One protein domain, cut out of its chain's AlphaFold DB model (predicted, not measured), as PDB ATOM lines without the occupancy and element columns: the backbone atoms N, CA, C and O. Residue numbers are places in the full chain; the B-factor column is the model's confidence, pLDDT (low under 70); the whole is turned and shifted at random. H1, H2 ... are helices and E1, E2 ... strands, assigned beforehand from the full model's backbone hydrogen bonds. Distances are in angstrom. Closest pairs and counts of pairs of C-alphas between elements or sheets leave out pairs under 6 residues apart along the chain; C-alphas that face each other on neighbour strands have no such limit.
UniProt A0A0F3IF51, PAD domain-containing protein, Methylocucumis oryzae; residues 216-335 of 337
ATOM      1  N   GLN A 216     335.897  -3.058  43.781       85.94
ATOM      2  CA  GLN A 216     335.466  -2.788  45.140       85.94
ATOM      3  C   GLN A 216     334.823  -4.028  45.764       85.94
ATOM      4  O   GLN A 216     334.139  -4.809  45.109       85.94
ATOM      5  N   HIS A 217     335.037  -4.217  47.065       88.50
ATOM      6  CA  HIS A 217     334.352  -5.254  47.834       88.50
ATOM      7  C   HIS A 217     333.396  -4.617  48.842       88.50
ATOM      8  O   HIS A 217     333.615  -3.506  49.317       88.50
ATOM      9  N   THR A 218     332.357  -5.347  49.246       88.25
ATOM     10  CA  THR A 218     331.254  -4.824  50.079       88.25
ATOM     11  C   THR A 218     331.648  -4.403  51.500       88.25
ATOM     12  O   THR A 218     330.864  -3.750  52.179       88.25
ATOM     13  N   LEU A 219     332.856  -4.755  51.958       91.75
ATOM     14  CA  LEU A 219     333.417  -4.285  53.237       91.75
ATOM     15  C   LEU A 219     334.185  -2.956  53.116       91.75
ATOM     16  O   LEU A 219     334.623  -2.418  54.132       91.75
ATOM     17  N   GLN A 220     334.393  -2.436  51.903       91.81
ATOM     18  CA  GLN A 220     334.974  -1.108  51.722       91.81
ATOM     19  C   GLN A 220     333.978  -0.029  52.141       91.81
ATOM     20  O   GLN A 220     332.760  -0.203  52.074       91.81
ATOM     21  N   ARG A 221     334.503   1.121  52.570       91.06
ATOM     22  CA  ARG A 221     333.672   2.273  52.911       91.06
ATOM     23  C   ARG A 221     332.946   2.763  51.659       91.06
ATOM     24  O   ARG A 221     333.589   3.192  50.705       91.06
ATOM     25  N   SER A 222     331.618   2.780  51.698       91.56
ATOM     26  CA  SER A 222     330.812   3.371  50.632       91.56
ATOM     27  C   SER A 222     331.056   4.881  50.542       91.56
ATOM     28  O   SER A 222     330.952   5.593  51.541       91.56
ATOM     29  N   GLN A 223     331.377   5.366  49.342       90.50
ATOM     30  CA  GLN A 223     331.630   6.790  49.078       90.50
ATOM     31  C   GLN A 223     330.457   7.475  48.371       90.50
ATOM     32  O   GLN A 223     330.182   8.643  48.622       90.50
ATOM     33  N   GLN A 224     329.731   6.732  47.537       90.00
ATOM     34  CA  GLN A 224     328.617   7.217  46.736       90.00
ATOM     35  C   GLN A 224     327.559   6.117  46.619       90.00
ATOM     36  O   GLN A 224     327.892   4.942  46.497       90.00
ATOM     37  N   VAL A 225     326.282   6.504  46.599       90.81
ATOM     38  CA  VAL A 225     325.177   5.622  46.187       90.81
ATOM     39  C   VAL A 225     324.627   6.122  44.857       90.81
ATOM     40  O   VAL A 225     324.303   7.307  44.731       90.81
ATOM     41  N   MET A 226     324.542   5.237  43.868       87.94
ATOM     42  CA  MET A 226     324.008   5.538  42.540       87.94
ATOM     43  C   MET A 226     322.757   4.704  42.279       87.94
ATOM     44  O   MET A 226     322.699   3.541  42.668       87.94
ATOM     45  N   ILE A 227     321.769   5.295  41.613       86.38
ATOM     46  CA  ILE A 227     320.579   4.593  41.122       86.38
ATOM     47  C   ILE A 227     320.182   5.115  39.748       86.38
ATOM     48  O   ILE A 227     320.435   6.276  39.428       86.38
ATOM     49  N   SER A 228     319.465   4.302  38.985       80.75
ATOM     50  CA  SER A 228     318.866   4.723  37.718       80.75
ATOM     51  C   SER A 228     317.342   4.700  37.826       80.75
ATOM     52  O   SER A 228     316.777   3.718  38.318       80.75
ATOM     53  N   PRO A 229     316.642   5.783  37.443       76.81
ATOM     54  CA  PRO A 229     315.192   5.757  37.349       76.81
ATOM     55  C   PRO A 229     314.751   4.874  36.187       76.81
ATOM     56  O   PRO A 229     315.366   4.870  35.127       76.81
ATOM     57  N   LYS A 230     313.619   4.186  36.352       73.50
ATOM     58  CA  LYS A 230     312.982   3.496  35.231       73.50
ATOM     59  C   LYS A 230     312.220   4.511  34.378       73.50
ATOM     60  O   LYS A 230     311.090   4.892  34.698       73.50
ATOM     61  N   ASN A 231     312.831   4.975  33.295       72.62
ATOM     62  CA  ASN A 231     312.163   5.874  32.360       72.62
ATOM     63  C   ASN A 231     311.242   5.079  31.417       72.62
ATOM     64  O   ASN A 231     311.586   3.973  31.003       72.62
ATOM     65  N   PRO A 232     310.042   5.586  31.078       74.88
ATOM     66  CA  PRO A 232     309.212   4.931  30.082       74.88
ATOM     67  C   PRO A 232     309.871   5.034  28.703       74.88
ATOM     68  O   PRO A 232     310.219   6.132  28.270       74.88
ATOM     69  N   MET A 233     309.944   3.907  27.999       75.25
ATOM     70  CA  MET A 233     310.396   3.809  26.617       75.25
ATOM     71  C   MET A 233     309.662   4.812  25.727       75.25
ATOM     72  O   MET A 233     308.444   5.057  25.861       75.25
ATOM     73  N   ARG A 234     310.408   5.348  24.758       76.88
ATOM     74  CA  ARG A 234     309.839   6.112  23.645       76.88
ATOM     75  C   ARG A 234     308.814   5.249  22.907       76.88
ATOM     76  O   ARG A 234     308.922   4.024  22.843       76.88
ATOM     77  N   ARG A 235     307.771   5.891  22.385       84.00
ATOM     78  CA  ARG A 235     306.647   5.190  21.751       84.00
ATOM     79  C   ARG A 235     307.105   4.400  20.528       84.00
ATOM     80  O   ARG A 235     306.633   3.295  20.303       84.00
ATOM     81  N   GLU A 236     308.021   4.978  19.772       82.75
ATOM     82  CA  GLU A 236     308.597   4.418  18.557       82.75
ATOM     83  C   GLU A 236     309.375   3.134  18.880       82.75
ATOM     84  O   GLU A 236     309.106   2.100  18.278       82.75
ATOM     85  N   LEU A 237     310.229   3.166  19.912       75.19
ATOM     86  CA  LEU A 237     310.975   1.995  20.386       75.19
ATOM     87  C   LEU A 237     310.044   0.887  20.896       75.19
ATOM     88  O   LEU A 237     310.243  -0.278  20.576       75.19
ATOM     89  N   PHE A 238     308.993   1.246  21.640       85.31
ATOM     90  CA  PHE A 238     307.997   0.272  22.081       85.31
ATOM     91  C   PHE A 238     307.370  -0.473  20.896       85.31
ATOM     92  O   PHE A 238     307.250  -1.693  20.932       85.31
ATOM     93  N   TYR A 239     306.959   0.247  19.850       86.06
ATOM     94  CA  TYR A 239     306.343  -0.391  18.690       86.06
ATOM     95  C   TYR A 239     307.327  -1.219  17.869       86.06
ATOM     96  O   TYR A 239     306.890  -2.195  17.274       86.06
ATOM     97  N   GLU A 240     308.613  -0.873  17.861       82.12
ATOM     98  CA  GLU A 240     309.640  -1.696  17.217       82.12
ATOM     99  C   GLU A 240     309.882  -3.004  17.986       82.12
ATOM    100  O   GLU A 240     309.833  -4.076  17.389       82.12
ATOM    101  N   ILE A 241     310.063  -2.934  19.312       78.12
ATOM    102  CA  ILE A 241     310.315  -4.108  20.172       78.12
ATOM    103  C   ILE A 241     309.118  -5.067  20.166       78.12
ATOM    104  O   ILE A 241     309.282  -6.278  20.055       78.12
ATOM    105  N   PHE A 242     307.897  -4.536  20.270       84.50
ATOM    106  CA  PHE A 242     306.676  -5.342  20.365       84.50
ATOM    107  C   PHE A 242     305.936  -5.494  19.026       84.50
ATOM    108  O   PHE A 242     304.749  -5.828  19.020       84.50
ATOM    109  N   LYS A 243     306.605  -5.264  17.885       87.69
ATOM    110  CA  LYS A 243     305.975  -5.327  16.551       87.69
ATOM    111  C   LYS A 243     305.312  -6.673  16.253       87.69
ATOM    112  O   LYS A 243     304.249  -6.705  15.637       87.69
ATOM    113  N   ASP A 244     305.900  -7.757  16.758       92.00
ATOM    114  CA  ASP A 244     305.441  -9.135  16.554       92.00
ATOM    115  C   ASP A 244     304.569  -9.655  17.713       92.00
ATOM    116  O   ASP A 244     304.231 -10.837  17.771       92.00
ATOM    117  N   SER A 245     304.193  -8.787  18.657       91.25
ATOM    118  CA  SER A 245     303.425  -9.150  19.857       91.25
ATOM    119  C   SER A 245     302.270  -8.158  20.081       91.25
ATOM    120  O   SER A 245     302.325  -7.307  20.976       91.25
ATOM    121  N   PRO A 246     301.210  -8.224  19.251       88.00
ATOM    122  CA  PRO A 246     300.125  -7.237  19.220       88.00
ATOM    123  C   PRO A 246     299.302  -7.155  20.518       88.00
ATOM    124  O   PRO A 246     298.557  -6.193  20.727       88.00
ATOM    125  N   GLU A 247     299.418  -8.143  21.403       91.62
ATOM    126  CA  GLU A 247     298.854  -8.125  22.750       91.62
ATOM    127  C   GLU A 247     299.453  -7.019  23.638       91.62
ATOM    128  O   GLU A 247     298.775  -6.529  24.548       91.62
ATOM    129  N   TYR A 248     300.674  -6.556  23.351       88.69
ATOM    130  CA  TYR A 248     301.316  -5.465  24.079       88.69
ATOM    131  C   TYR A 248     300.881  -4.111  23.518       88.69
ATOM    132  O   TYR A 248     301.325  -3.642  22.471       88.69
ATOM    133  N   ARG A 249     300.014  -3.417  24.259       92.25
ATOM    134  CA  ARG A 249     299.521  -2.087  23.874       92.25
ATOM    135  C   ARG A 249     300.305  -0.995  24.592       92.25
ATOM    136  O   ARG A 249     300.386  -0.995  25.820       92.25
ATOM    137  N   TYR A 250     300.762   0.020  23.852       89.94
ATOM    138  CA  TYR A 250     301.535   1.136  24.422       89.94
ATOM    139  C   TYR A 250     300.824   1.835  25.591       89.94
ATOM    140  O   TYR A 250     301.451   2.220  26.575       89.94
ATOM    141  N   LYS A 251     299.493   1.965  25.524       90.88
ATOM    142  CA  LYS A 251     298.691   2.549  26.611       90.88
ATOM    143  C   LYS A 251     298.776   1.744  27.916       90.88
ATOM    144  O   LYS A 251     298.861   2.346  28.982       90.88
ATOM    145  N   ASP A 252     298.798   0.414  27.828       91.25
ATOM    146  CA  ASP A 252     298.849  -0.472  28.993       91.25
ATOM    147  C   ASP A 252     300.260  -0.445  29.583       91.25
ATOM    148  O   ASP A 252     300.429  -0.305  30.792       91.25
ATOM    149  N   TYR A 253     301.279  -0.448  28.717       89.06
ATOM    150  CA  TYR A 253     302.667  -0.210  29.107       89.06
ATOM    151  C   TYR A 253     302.833   1.111  29.871       89.06
ATOM    152  O   TYR A 253     303.383   1.133  30.971       89.06
ATOM    153  N   ARG A 254     302.314   2.219  29.326       88.19
ATOM    154  CA  ARG A 254     302.404   3.540  29.964       88.19
ATOM    155  C   ARG A 254     301.674   3.591  31.301       88.19
ATOM    156  O   ARG A 254     302.192   4.201  32.233       88.19
ATOM    157  N   PHE A 255     300.516   2.947  31.403       87.75
ATOM    158  CA  PHE A 255     299.782   2.828  32.659       87.75
ATOM    159  C   PHE A 255     300.580   2.033  33.708       87.75
ATOM    160  O   PHE A 255     300.773   2.509  34.826       87.75
ATOM    161  N   ASN A 256     301.137   0.880  33.330       84.69
ATOM    162  CA  ASN A 256     301.967   0.059  34.215       84.69
ATOM    163  C   ASN A 256     303.238   0.796  34.667       84.69
ATOM    164  O   ASN A 256     303.603   0.738  35.840       84.69
ATOM    165  N   MET A 257     303.881   1.553  33.773       81.94
ATOM    166  CA  MET A 257     305.043   2.383  34.111       81.94
ATOM    167  C   MET A 257     304.702   3.499  35.103       81.94
ATOM    168  O   MET A 257     305.479   3.766  36.016       81.94
ATOM    169  N   GLN A 258     303.532   4.134  34.980       81.44
ATOM    170  CA  GLN A 258     303.087   5.122  35.969       81.44
ATOM    171  C   GLN A 258     302.907   4.505  37.358       81.44
ATOM    172  O   GLN A 258     303.248   5.147  38.351       81.44
ATOM    173  N   LEU A 259     302.398   3.272  37.438       78.81
ATOM    174  CA  LEU A 259     302.281   2.544  38.703       78.81
ATOM    175  C   LEU A 259     303.658   2.196  39.283       78.81
ATOM    176  O   LEU A 259     303.905   2.482  40.453       78.81
ATOM    177  N   ALA A 260     304.573   1.668  38.466       77.19
ATOM    178  CA  ALA A 260     305.940   1.355  38.888       77.19
ATOM    179  C   ALA A 260     306.695   2.598  39.404       77.19
ATOM    180  O   ALA A 260     307.383   2.535  40.424       77.19
ATOM    181  N   ASN A 261     306.498   3.756  38.767       78.31
ATOM    182  CA  ASN A 261     307.164   5.004  39.151       78.31
ATOM    183  C   ASN A 261     306.691   5.573  40.498       78.31
ATOM    184  O   ASN A 261     307.434   6.318  41.140       78.31
ATOM    185  N   ARG A 262     305.492   5.204  40.973       78.44
ATOM    186  CA  ARG A 262     305.071   5.542  42.343       78.44
ATOM    187  C   ARG A 262     305.944   4.827  43.373       78.44
ATOM    188  O   ARG A 262     306.473   5.488  44.259       78.44
ATOM    189  N   GLY A 263     306.163   3.522  43.197       83.75
ATOM    190  CA  GLY A 263     307.059   2.740  44.058       83.75
ATOM    191  C   GLY A 263     308.514   3.209  43.981       83.75
ATOM    192  O   GLY A 263     309.212   3.221  44.989       83.75
ATOM    193  N   TYR A 264     308.960   3.686  42.813       85.06
ATOM    194  CA  TYR A 264     310.306   4.245  42.657       85.06
ATOM    195  C   TYR A 264     310.561   5.461  43.556       85.06
ATOM    196  O   TYR A 264     311.641   5.580  44.126       85.06
ATOM    197  N   THR A 265     309.580   6.359  43.707       86.75
ATOM    198  CA  THR A 265     309.753   7.559  44.543       86.75
ATOM    199  C   THR A 265     309.974   7.175  46.006       86.75
ATOM    200  O   THR A 265     310.926   7.646  46.624       86.75
ATOM    201  N   GLU A 266     309.155   6.258  46.522       89.81
ATOM    202  CA  GLU A 266     309.277   5.729  47.885       89.81
ATOM    203  C   GLU A 266     310.604   4.989  48.100       89.81
ATOM    204  O   GLU A 266     311.293   5.214  49.099       89.81
ATOM    205  N   PHE A 267     311.006   4.153  47.136       90.12
ATOM    206  CA  PHE A 267     312.295   3.467  47.161       90.12
ATOM    207  C   PHE A 267     313.467   4.455  47.194       90.12
ATOM    208  O   PHE A 267     314.347   4.333  48.042       90.12
ATOM    209  N   ARG A 268     313.461   5.460  46.309       92.06
ATOM    210  CA  ARG A 268     314.492   6.502  46.228       92.06
ATOM    211  C   ARG A 268     314.643   7.242  47.555       92.06
ATOM    212  O   ARG A 268     315.763   7.409  48.028       92.06
ATOM    213  N   ASP A 269     313.533   7.677  48.147       93.44
ATOM    214  CA  ASP A 269     313.547   8.415  49.414       93.44
ATOM    215  C   ASP A 269     314.040   7.547  50.577       93.44
ATOM    216  O   ASP A 269     314.854   7.994  51.388       93.44
ATOM    217  N   THR A 270     313.617   6.283  50.620       96.00
ATOM    218  CA  THR A 270     314.065   5.329  51.642       96.00
ATOM    219  C   THR A 270     315.553   5.005  51.493       96.00
ATOM    220  O   THR A 270     316.278   4.959  52.488       96.00
ATOM    221  N   LEU A 271     316.042   4.838  50.261       95.44
ATOM    222  CA  LEU A 271     317.456   4.601  49.982       95.44
ATOM    223  C   LEU A 271     318.320   5.817  50.333       95.44
ATOM    224  O   LEU A 271     319.382   5.656  50.932       95.44
ATOM    225  N   ASP A 272     317.874   7.036  50.012       96.50
ATOM    226  CA  ASP A 272     318.599   8.251  50.396       96.50
ATOM    227  C   ASP A 272     318.629   8.433  51.921       96.50
ATOM    228  O   ASP A 272     319.652   8.828  52.479       96.50
ATOM    229  N   ALA A 273     317.547   8.086  52.625       97.50
ATOM    230  CA  ALA A 273     317.540   8.061  54.086       97.50
ATOM    231  C   ALA A 273     318.533   7.024  54.646       97.50
ATOM    232  O   ALA A 273     319.301   7.345  55.558       97.50
ATOM    233  N   ALA A 274     318.578   5.816  54.073       96.94
ATOM    234  CA  ALA A 274     319.533   4.775  54.455       96.94
ATOM    235  C   ALA A 274     320.988   5.211  54.211       96.94
ATOM    236  O   ALA A 274     321.826   5.061  55.098       96.94
ATOM    237  N   ARG A 275     321.274   5.834  53.060       96.56
ATOM    238  CA  ARG A 275     322.580   6.431  52.731       96.56
ATOM    239  C   ARG A 275     323.032   7.427  53.801       96.56
ATOM    240  O   ARG A 275     324.161   7.341  54.278       96.56
ATOM    241  N   ARG A 276     322.151   8.361  54.187       96.31
ATOM    242  CA  ARG A 276     322.443   9.358  55.234       96.31
ATOM    243  C   ARG A 276     322.702   8.688  56.584       96.31
ATOM    244  O   ARG A 276     323.657   9.051  57.259       96.31
ATOM    245  N   SER A 277     321.885   7.698  56.952       96.81
ATOM    246  CA  SER A 277     322.053   6.917  58.187       96.81
ATOM    247  C   SER A 277     323.386   6.156  58.220       96.81
ATOM    248  O   SER A 277     324.022   6.056  59.264       96.81
ATOM    249  N   ALA A 278     323.851   5.683  57.060       94.81
ATOM    250  CA  ALA A 278     325.140   5.016  56.893       94.81
ATOM    251  C   ALA A 278     326.350   5.976  56.858       94.81
ATOM    252  O   ALA A 278     327.483   5.518  56.726       94.81
ATOM    253  N   GLY A 279     326.142   7.296  56.956       95.44
ATOM    254  CA  GLY A 279     327.226   8.284  56.951       95.44
ATOM    255  C   GLY A 279     327.919   8.462  55.595       95.44
ATOM    256  O   GLY A 279     329.052   8.939  55.540       95.44
ATOM    257  N   VAL A 280     327.267   8.075  54.496       95.19
ATOM    258  CA  VAL A 280     327.774   8.327  53.141       95.19
ATOM    259  C   VAL A 280     327.450   9.774  52.783       95.19
ATOM    260  O   VAL A 280     326.292  10.098  52.535       95.19
ATOM    261  N   GLU A 281     328.449  10.656  52.792       92.25
ATOM    262  CA  GLU A 281     328.244  12.109  52.681       92.25
ATOM    263  C   GLU A 281     327.747  12.546  51.299       92.25
ATOM    264  O   GLU A 281     326.840  13.380  51.209       92.25
ATOM    265  N   ALA A 282     328.281  11.948  50.230       91.25
ATOM    266  CA  ALA A 282     327.911  12.292  48.863       91.25
ATOM    267  C   ALA A 282     326.412  12.051  48.622       91.25
ATOM    268  O   ALA A 282     325.869  11.011  48.996       91.25
ATOM    269  N   GLY A 283     325.723  13.028  48.025       92.00
ATOM    270  CA  GLY A 283     324.278  12.957  47.785       92.00
ATOM    271  C   GLY A 283     323.904  11.829  46.823       92.00
ATOM    272  O   GLY A 283     324.686  11.509  45.935       92.00
ATOM    273  N   LEU A 284     322.708  11.244  46.966       91.81
ATOM    274  CA  LEU A 284     322.228  10.189  46.067       91.81
ATOM    275  C   LEU A 284     322.319  10.633  44.596       91.81
ATOM    276  O   LEU A 284     321.744  11.651  44.203       91.81
ATOM    277  N   LYS A 285     323.044   9.860  43.783       87.44
ATOM    278  CA  LYS A 285     323.263  10.156  42.366       87.44
ATOM    279  C   LYS A 285     322.257   9.390  41.518       87.44
ATOM    280  O   LYS A 285     322.312   8.168  41.431       87.44
ATOM    281  N   GLU A 286     321.368  10.120  40.857       84.12
ATOM    282  CA  GLU A 286     320.448   9.547  39.873       84.12
ATOM    283  C   GLU A 286     321.046   9.606  38.462       84.12
ATOM    284  O   GLU A 286     321.295  10.689  37.920       84.12
ATOM    285  N   LEU A 287     321.233   8.445  37.842       76.88
ATOM    286  CA  LEU A 287     321.709   8.284  36.468       76.88
ATOM    287  C   LEU A 287     320.522   8.360  35.496       76.88
ATOM    288  O   LEU A 287     320.080   7.380  34.910       76.88
ATOM    289  N   LYS A 288     319.962   9.564  35.350       68.50
ATOM    290  CA  LYS A 288     318.686   9.808  34.642       68.50
ATOM    291  C   LYS A 288     318.699   9.526  33.142       68.50
ATOM    292  O   LYS A 288     317.634   9.510  32.534       68.50
ATOM    293  N   ALA A 289     319.879   9.376  32.553       59.72
ATOM    294  CA  ALA A 289     320.023   9.119  31.129       59.72
ATOM    295  C   ALA A 289     319.782   7.653  30.749       59.72
ATOM    296  O   ALA A 289     319.641   7.356  29.568       59.72
ATOM    297  N   LEU A 290     319.721   6.759  31.735       59.59
ATOM    298  CA  LEU A 290     319.484   5.344  31.507       59.59
ATOM    299  C   LEU A 290     317.973   5.090  31.447       59.59
ATOM    300  O   LEU A 290     317.204   5.591  32.273       59.59
ATOM    301  N   GLU A 291     317.533   4.359  30.422       60.81
ATOM    302  CA  GLU A 291     316.156   3.844  30.353       60.81
ATOM    303  C   GLU A 291     315.975   2.608  31.250       60.81
ATOM    304  O   GLU A 291     314.849   2.229  31.582       60.81
ATOM    305  N   ASP A 292     317.096   2.036  31.694       65.81
ATOM    306  CA  ASP A 292     317.170   0.849  32.525       65.81
ATOM    307  C   ASP A 292     317.463   1.181  33.999       65.81
ATOM    308  O   ASP A 292     318.282   2.039  34.327       65.81
ATOM    309  N   HIS A 293     316.787   0.470  34.898       71.12
ATOM    310  CA  HIS A 293     317.020   0.521  36.333       71.12
ATOM    311  C   HIS A 293     318.136  -0.417  36.824       71.12
ATOM    312  O   HIS A 293     318.612  -0.223  37.947       71.12
ATOM    313  N   TRP A 294     318.591  -1.382  36.009       73.38
ATOM    314  CA  TRP A 294     319.618  -2.378  36.350       73.38
ATOM    315  C   TRP A 294     321.030  -1.775  36.338       73.38
ATOM    316  O   TRP A 294     321.925  -2.195  35.619       73.38
ATOM    317  N   THR A 295     321.246  -0.756  37.170       71.88
ATOM    318  CA  THR A 295     322.516  -0.003  37.247       71.88
ATOM    319  C   THR A 295     323.708  -0.913  37.550       71.88
ATOM    320  O   THR A 295     324.810  -0.660  37.076       71.88
ATOM    321  N   GLN A 296     323.471  -1.971  38.327       77.38
ATOM    322  CA  GLN A 296     324.483  -2.949  38.716       77.38
ATOM    323  C   GLN A 296     324.971  -3.809  37.541       77.38
ATOM    324  O   GLN A 296     326.123  -4.221  37.539       77.38
ATOM    325  N   ASP A 297     324.134  -4.037  36.530       72.25
ATOM    326  CA  ASP A 297     324.507  -4.849  35.364       72.25
ATOM    327  C   ASP A 297     325.333  -4.026  34.356       72.25
ATOM    328  O   ASP A 297     326.040  -4.565  33.504       72.25
ATOM    329  N   LEU A 298     325.252  -2.695  34.463       67.12
ATOM    330  CA  LEU A 298     325.888  -1.754  33.548       67.12
ATOM    331  C   LEU A 298     327.301  -1.357  33.990       67.12
ATOM    332  O   LEU A 298     328.161  -1.174  33.129       67.12
ATOM    333  N   PHE A 299     327.553  -1.214  35.297       74.00
ATOM    334  CA  PHE A 299     328.829  -0.711  35.821       74.00
ATOM    335  C   PHE A 299     329.270  -1.453  37.082       74.00
ATOM    336  O   PHE A 299     328.507  -1.603  38.033       74.00
ATOM    337  N   GLU A 300     330.552  -1.788  37.119       79.94
ATOM    338  CA  GLU A 300     331.289  -2.289  38.264       79.94
ATOM    339  C   GLU A 300     332.342  -1.242  38.678       79.94
ATOM    340  O   GLU A 300     333.268  -0.935  37.912       79.94
ATOM    341  N   PRO A 301     332.216  -0.632  39.868       83.94
ATOM    342  CA  PRO A 301     333.185   0.340  40.344       83.94
ATOM    343  C   PRO A 301     334.535  -0.319  40.638       83.94
ATOM    344  O   PRO A 301     334.638  -1.354  41.301       83.94
ATOM    345  N   ALA A 302     335.594   0.342  40.193       87.25
ATOM    346  CA  ALA A 302     336.959  -0.105  40.359       87.25
ATOM    347  C   ALA A 302     337.913   1.078  40.592       87.25
ATOM    348  O   ALA A 302     337.539   2.254  40.587       87.25
ATOM    349  N   TYR A 303     339.172   0.773  40.863       88.62
ATOM    350  CA  TYR A 303     340.209   1.786  41.007       88.62
ATOM    351  C   TYR A 303     341.568   1.229  40.596       88.62
ATOM    352  O   TYR A 303     341.807   0.023  40.663       88.62
ATOM    353  N   ALA A 304     342.454   2.128  40.188       91.38
ATOM    354  CA  ALA A 304     343.877   1.885  40.022       91.38
ATOM    355  C   ALA A 304     344.627   2.887  40.907       91.38
ATOM    356  O   ALA A 304     344.180   4.012  41.120       91.38
ATOM    357  N   SER A 305     345.757   2.491  41.477       90.56
ATOM    358  CA  SER A 305     346.500   3.371  42.380       90.56
ATOM    359  C   SER A 305     347.992   3.183  42.236       90.56
ATOM    360  O   SER A 305     348.473   2.050  42.156       90.56
ATOM    361  N   VAL A 306     348.708   4.293  42.313       90.50
ATOM    362  CA  VAL A 306     350.159   4.347  42.466       90.50
ATOM    363  C   VAL A 306     350.489   5.090  43.767       90.50
ATOM    364  O   VAL A 306     349.611   5.708  44.375       90.50
ATOM    365  N   PRO A 307     351.728   5.016  44.266       86.06
ATOM    366  CA  PRO A 307     352.148   5.836  45.396       86.06
ATOM    367  C   PRO A 307     351.814   7.314  45.162       86.06
ATOM    368  O   PRO A 307     351.950   7.823  44.054       86.06
ATOM    369  N   ALA A 308     351.311   7.975  46.204       69.31
ATOM    370  CA  ALA A 308     350.800   9.349  46.191       69.31
ATOM    371  C   ALA A 308     349.558   9.651  45.313       69.31
ATOM    372  O   ALA A 308     349.018  10.753  45.447       69.31
ATOM    373  N   ILE A 309     349.048   8.729  44.478       68.12
ATOM    374  CA  ILE A 309     347.927   9.010  43.554       68.12
ATOM    375  C   ILE A 309     346.934   7.839  43.461       68.12
ATOM    376  O   ILE A 309     347.291   6.697  43.177       68.12
ATOM    377  N   LEU A 310     345.643   8.138  43.643       57.97
ATOM    378  CA  LEU A 310     344.537   7.183  43.508       57.97
ATOM    379  C   LEU A 310     343.604   7.588  42.364       57.97
ATOM    380  O   LEU A 310     342.926   8.609  42.480       57.97
ATOM    381  N   LEU A 311     343.504   6.752  41.330       57.44
ATOM    382  CA  LEU A 311     342.593   6.885  40.194       57.44
ATOM    383  C   LEU A 311     341.345   6.007  40.385       57.44
ATOM    384  O   LEU A 311     341.439   4.796  40.574       57.44
ATOM    385  N   THR A 312     340.154   6.604  40.334       58.06
ATOM    386  CA  THR A 312     338.875   5.876  40.424       58.06
ATOM    387  C   THR A 312     338.263   5.711  39.038       58.06
ATOM    388  O   THR A 312     338.081   6.693  38.324       58.06
ATOM    389  N   LEU A 313     337.910   4.478  38.677       53.62
ATOM    390  CA  LEU A 313     337.370   4.113  37.366       53.62
ATOM    391  C   LEU A 313     336.091   3.296  37.567       53.62
ATOM    392  O   LEU A 313     336.123   2.288  38.261       53.62
ATOM    393  N   ALA A 314     334.962   3.649  36.954       51.66
ATOM    394  CA  ALA A 314     333.858   2.690  36.851       51.66
ATOM    395  C   ALA A 314     334.056   1.878  35.572       51.66
ATOM    396  O   ALA A 314     334.146   2.476  34.510       51.66
ATOM    397  N   SER A 315     334.148   0.554  35.653       42.53
ATOM    398  CA  SER A 315     334.262  -0.329  34.486       42.53
ATOM    399  C   SER A 315     332.891  -0.887  34.129       42.53
ATOM    400  O   SER A 315     332.190  -1.360  35.011       42.53
ATOM    401  N   SER A 316     332.479  -0.903  32.868       40.44
ATOM    402  CA  SER A 316     331.283  -1.650  32.467       40.44
ATOM    403  C   SER A 316     331.624  -3.136  32.282       40.44
ATOM    404  O   SER A 316     332.270  -3.508  31.297       40.44
ATOM    405  N   THR A 317     331.192  -4.011  33.190       34.47
ATOM    406  CA  THR A 317     331.360  -5.466  33.035       34.47
ATOM    407  C   THR A 317     330.013  -6.159  32.900       34.47
ATOM    408  O   THR A 317     329.309  -6.342  33.884       34.47
ATOM    409  N   HIS A 318     329.682  -6.628  31.695       31.38
ATOM    410  CA  HIS A 318     328.630  -7.630  31.511       31.38
ATOM    411  C   HIS A 318     329.215  -9.026  31.760       31.38
ATOM    412  O   HIS A 318     329.673  -9.700  30.837       31.38
ATOM    413  N   PHE A 319     329.201  -9.480  33.011       27.64
ATOM    414  CA  PHE A 319     329.318 -10.901  33.334       27.64
ATOM    415  C   PHE A 319     327.993 -11.359  33.956       27.64
ATOM    416  O   PHE A 319     327.759 -11.098  35.128       27.64
ATOM    417  N   LEU A 320     327.185 -12.069  33.143       24.84
ATOM    418  CA  LEU A 320     325.997 -12.910  33.440       24.84
ATOM    419  C   LEU A 320     324.663 -12.442  32.813       24.84
ATOM    420  O   LEU A 320     323.864 -11.786  33.460       24.84
ATOM    421  N   SER A 321     324.366 -12.906  31.589       24.17
ATOM    422  CA  SER A 321     323.228 -13.802  31.266       24.17
ATOM    423  C   SER A 321     323.177 -14.040  29.739       24.17
ATOM    424  O   SER A 321     322.962 -13.093  28.989       24.17
ATOM    425  N   PRO A 322     323.366 -15.271  29.219       23.81
ATOM    426  CA  PRO A 322     323.483 -15.537  27.776       23.81
ATOM    427  C   PRO A 322     322.149 -15.488  27.007       23.81
ATOM    428  O   PRO A 322     322.057 -16.040  25.914       23.81
ATOM    429  N   LEU A 323     321.103 -14.870  27.565       25.11
ATOM    430  CA  LEU A 323     319.779 -14.844  26.943       25.11
ATOM    431  C   LEU A 323     319.382 -13.510  26.311       25.11
ATOM    432  O   LEU A 323     318.417 -13.516  25.560       25.11
ATOM    433  N   PHE A 324     320.120 -12.416  26.509       27.33
ATOM    434  CA  PHE A 324     319.812 -11.145  25.848       27.33
ATOM    435  C   PHE A 324     321.079 -10.290  25.647       27.33
ATOM    436  O   PHE A 324     321.760  -9.951  26.606       27.33
ATOM    437  N   PHE A 325     321.334  -9.952  24.378       27.17
ATOM    438  CA  PHE A 325     322.238  -8.925  23.822       27.17
ATOM    439  C   PHE A 325     323.770  -9.119  23.820       27.17
ATOM    440  O   PHE A 325     324.377  -9.473  24.830       27.17
ATOM    441  N   PRO A 326     324.431  -8.848  22.668       29.31
ATOM    442  CA  PRO A 326     325.873  -8.678  22.576       29.31
ATOM    443  C   PRO A 326     326.267  -7.187  22.666       29.31
ATOM    444  O   PRO A 326     325.493  -6.317  22.290       29.31
ATOM    445  N   LEU A 327     327.531  -6.944  23.034       30.39
ATOM    446  CA  LEU A 327     328.298  -5.697  22.849       30.39
ATOM    447  C   LEU A 327     328.145  -4.610  23.925       30.39
ATOM    448  O   LEU A 327     327.632  -3.529  23.679       30.39
ATOM    449  N   ILE A 328     328.791  -4.849  25.068       32.94
ATOM    450  CA  ILE A 328     329.630  -3.817  25.692       32.94
ATOM    451  C   ILE A 328     331.020  -4.430  25.864       32.94
ATOM    452  O   ILE A 328     331.197  -5.394  26.614       32.94
ATOM    453  N   ARG A 329     332.009  -3.927  25.118       37.59
ATOM    454  CA  ARG A 329     333.420  -4.294  25.298       37.59
ATOM    455  C   ARG A 329     334.156  -3.087  25.860       37.59
ATOM    456  O   ARG A 329     334.830  -2.384  25.126       37.59
ATOM    457  N   ASN A 330     334.116  -2.979  27.186       42.38
ATOM    458  CA  ASN A 330     334.886  -2.031  27.990       42.38
ATOM    459  C   ASN A 330     334.471  -0.571  27.767       42.38
ATOM    460  O   ASN A 330     335.018   0.082  26.907       42.38
ATOM    461  N   ALA A 331     333.594  -0.018  28.591       35.94
ATOM    462  CA  ALA A 331     333.460   1.422  28.751       35.94
ATOM    463  C   ALA A 331     333.871   1.768  30.184       35.94
ATOM    464  O   ALA A 331     333.345   1.194  31.142       35.94
ATOM    465  N   PHE A 332     334.830   2.679  30.338       44.34
ATOM    466  CA  PHE A 332     335.146   3.249  31.640       44.34
ATOM    467  C   PHE A 332     334.363   4.549  31.810       44.34
ATOM    468  O   PHE A 332     334.507   5.472  31.016       44.34
ATOM    469  N   ILE A 333     333.512   4.634  32.831       41.88
ATOM    470  CA  ILE A 333     332.832   5.878  33.191       41.88
ATOM    471  C   ILE A 333     333.580   6.497  34.363       41.88
ATOM    472  O   ILE A 333     333.589   5.994  35.488       41.88
ATOM    473  N   ASN A 334     334.233   7.617  34.079       38.47
ATOM    474  CA  ASN A 334     334.948   8.392  35.074       38.47
ATOM    475  C   ASN A 334     333.961   8.965  36.107       38.47
ATOM    476  O   ASN A 334     333.061   9.745  35.783       38.47
ATOM    477  N   THR A 335     334.139   8.576  37.369       34.06
ATOM    478  CA  THR A 335     333.451   9.176  38.516       34.06
ATOM    479  C   THR A 335     334.457   9.497  39.620       34.06
ATOM    480  O   THR A 335     334.375   8.960  40.721       34.06
TER     481      THR A 335
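This is residues 216 to 335 of the 337 residues of the protein "PAD domain-containing protein" of Methylocucumis oryzae (UniProt A0A0F3IF51). A two-stranded hairpin, E1 and E2, lies at one end of a loose, elongated model, and its tip, residues 305 to 310, sticks out; the long helix H2 runs along one side, apart from the hairpin, and short H1 makes a corner with its first residue at the other end. Between H2 and the short H3 run two long stretches without named elements, 216 to 234 and 278 to 294, briefly paired with each other, while residues 316 to 335 loop away from E2 and return to it. The printed part has 120 residues, with H1, H2, H3, E1 and E2 in chain order; the sheet is antiparallel, and the class is mixed, with under half of the residues in named elements. The radius of gyration of the C-alphas is 17.9 A, and the spans are 59 by 35 by 20 A.

E1, residues 300 to 306, is 20.4 A long, and E2, residues 309 to 315, 18.9 A, ending at C-alpha 315 (334.262, -0.329, 34.486). H3 is residues 295 to 298, 5.3 A. H2, residues 250 to 277, is 39.9 A long with a kink of 26 degrees near residue 262. H1, residues 235 to 241, is 10.1 A, from C-alpha 235 (306.647, 5.190, 21.751).

E1 and E2 are a hairpin, antiparallel at 157 degrees; N 300 and O 315 are 2.7 A apart, within hydrogen-bond range. Residues 314 to 315 of E2 pair antiparallel with 332 to 333. Residues 226 to 227 pair parallel with 285 to 286. H3 is apart from H2. H1 and H2 only just touch, with 3 pairs of C-alphas within 8 A and residue 250 alone of H2; the closest C-alphas, of Phe 238 and Tyr 250, are 6.9 A apart, and the lines are about perpendicular at 81 degrees. Every O i to N i+4 pair is within hydrogen-bond range in H1 and 22 of 24 in H2; H3 is too short for one.

The C-alphas farthest apart, of Pro 246 and Ala 308, are 59.8 A apart. The printed part has no cut, and the link from H2 to H3 is long. The mean pLDDT of the printed part is 74.3; residues 288 to 292, 298 and 308 to 335 are under 70.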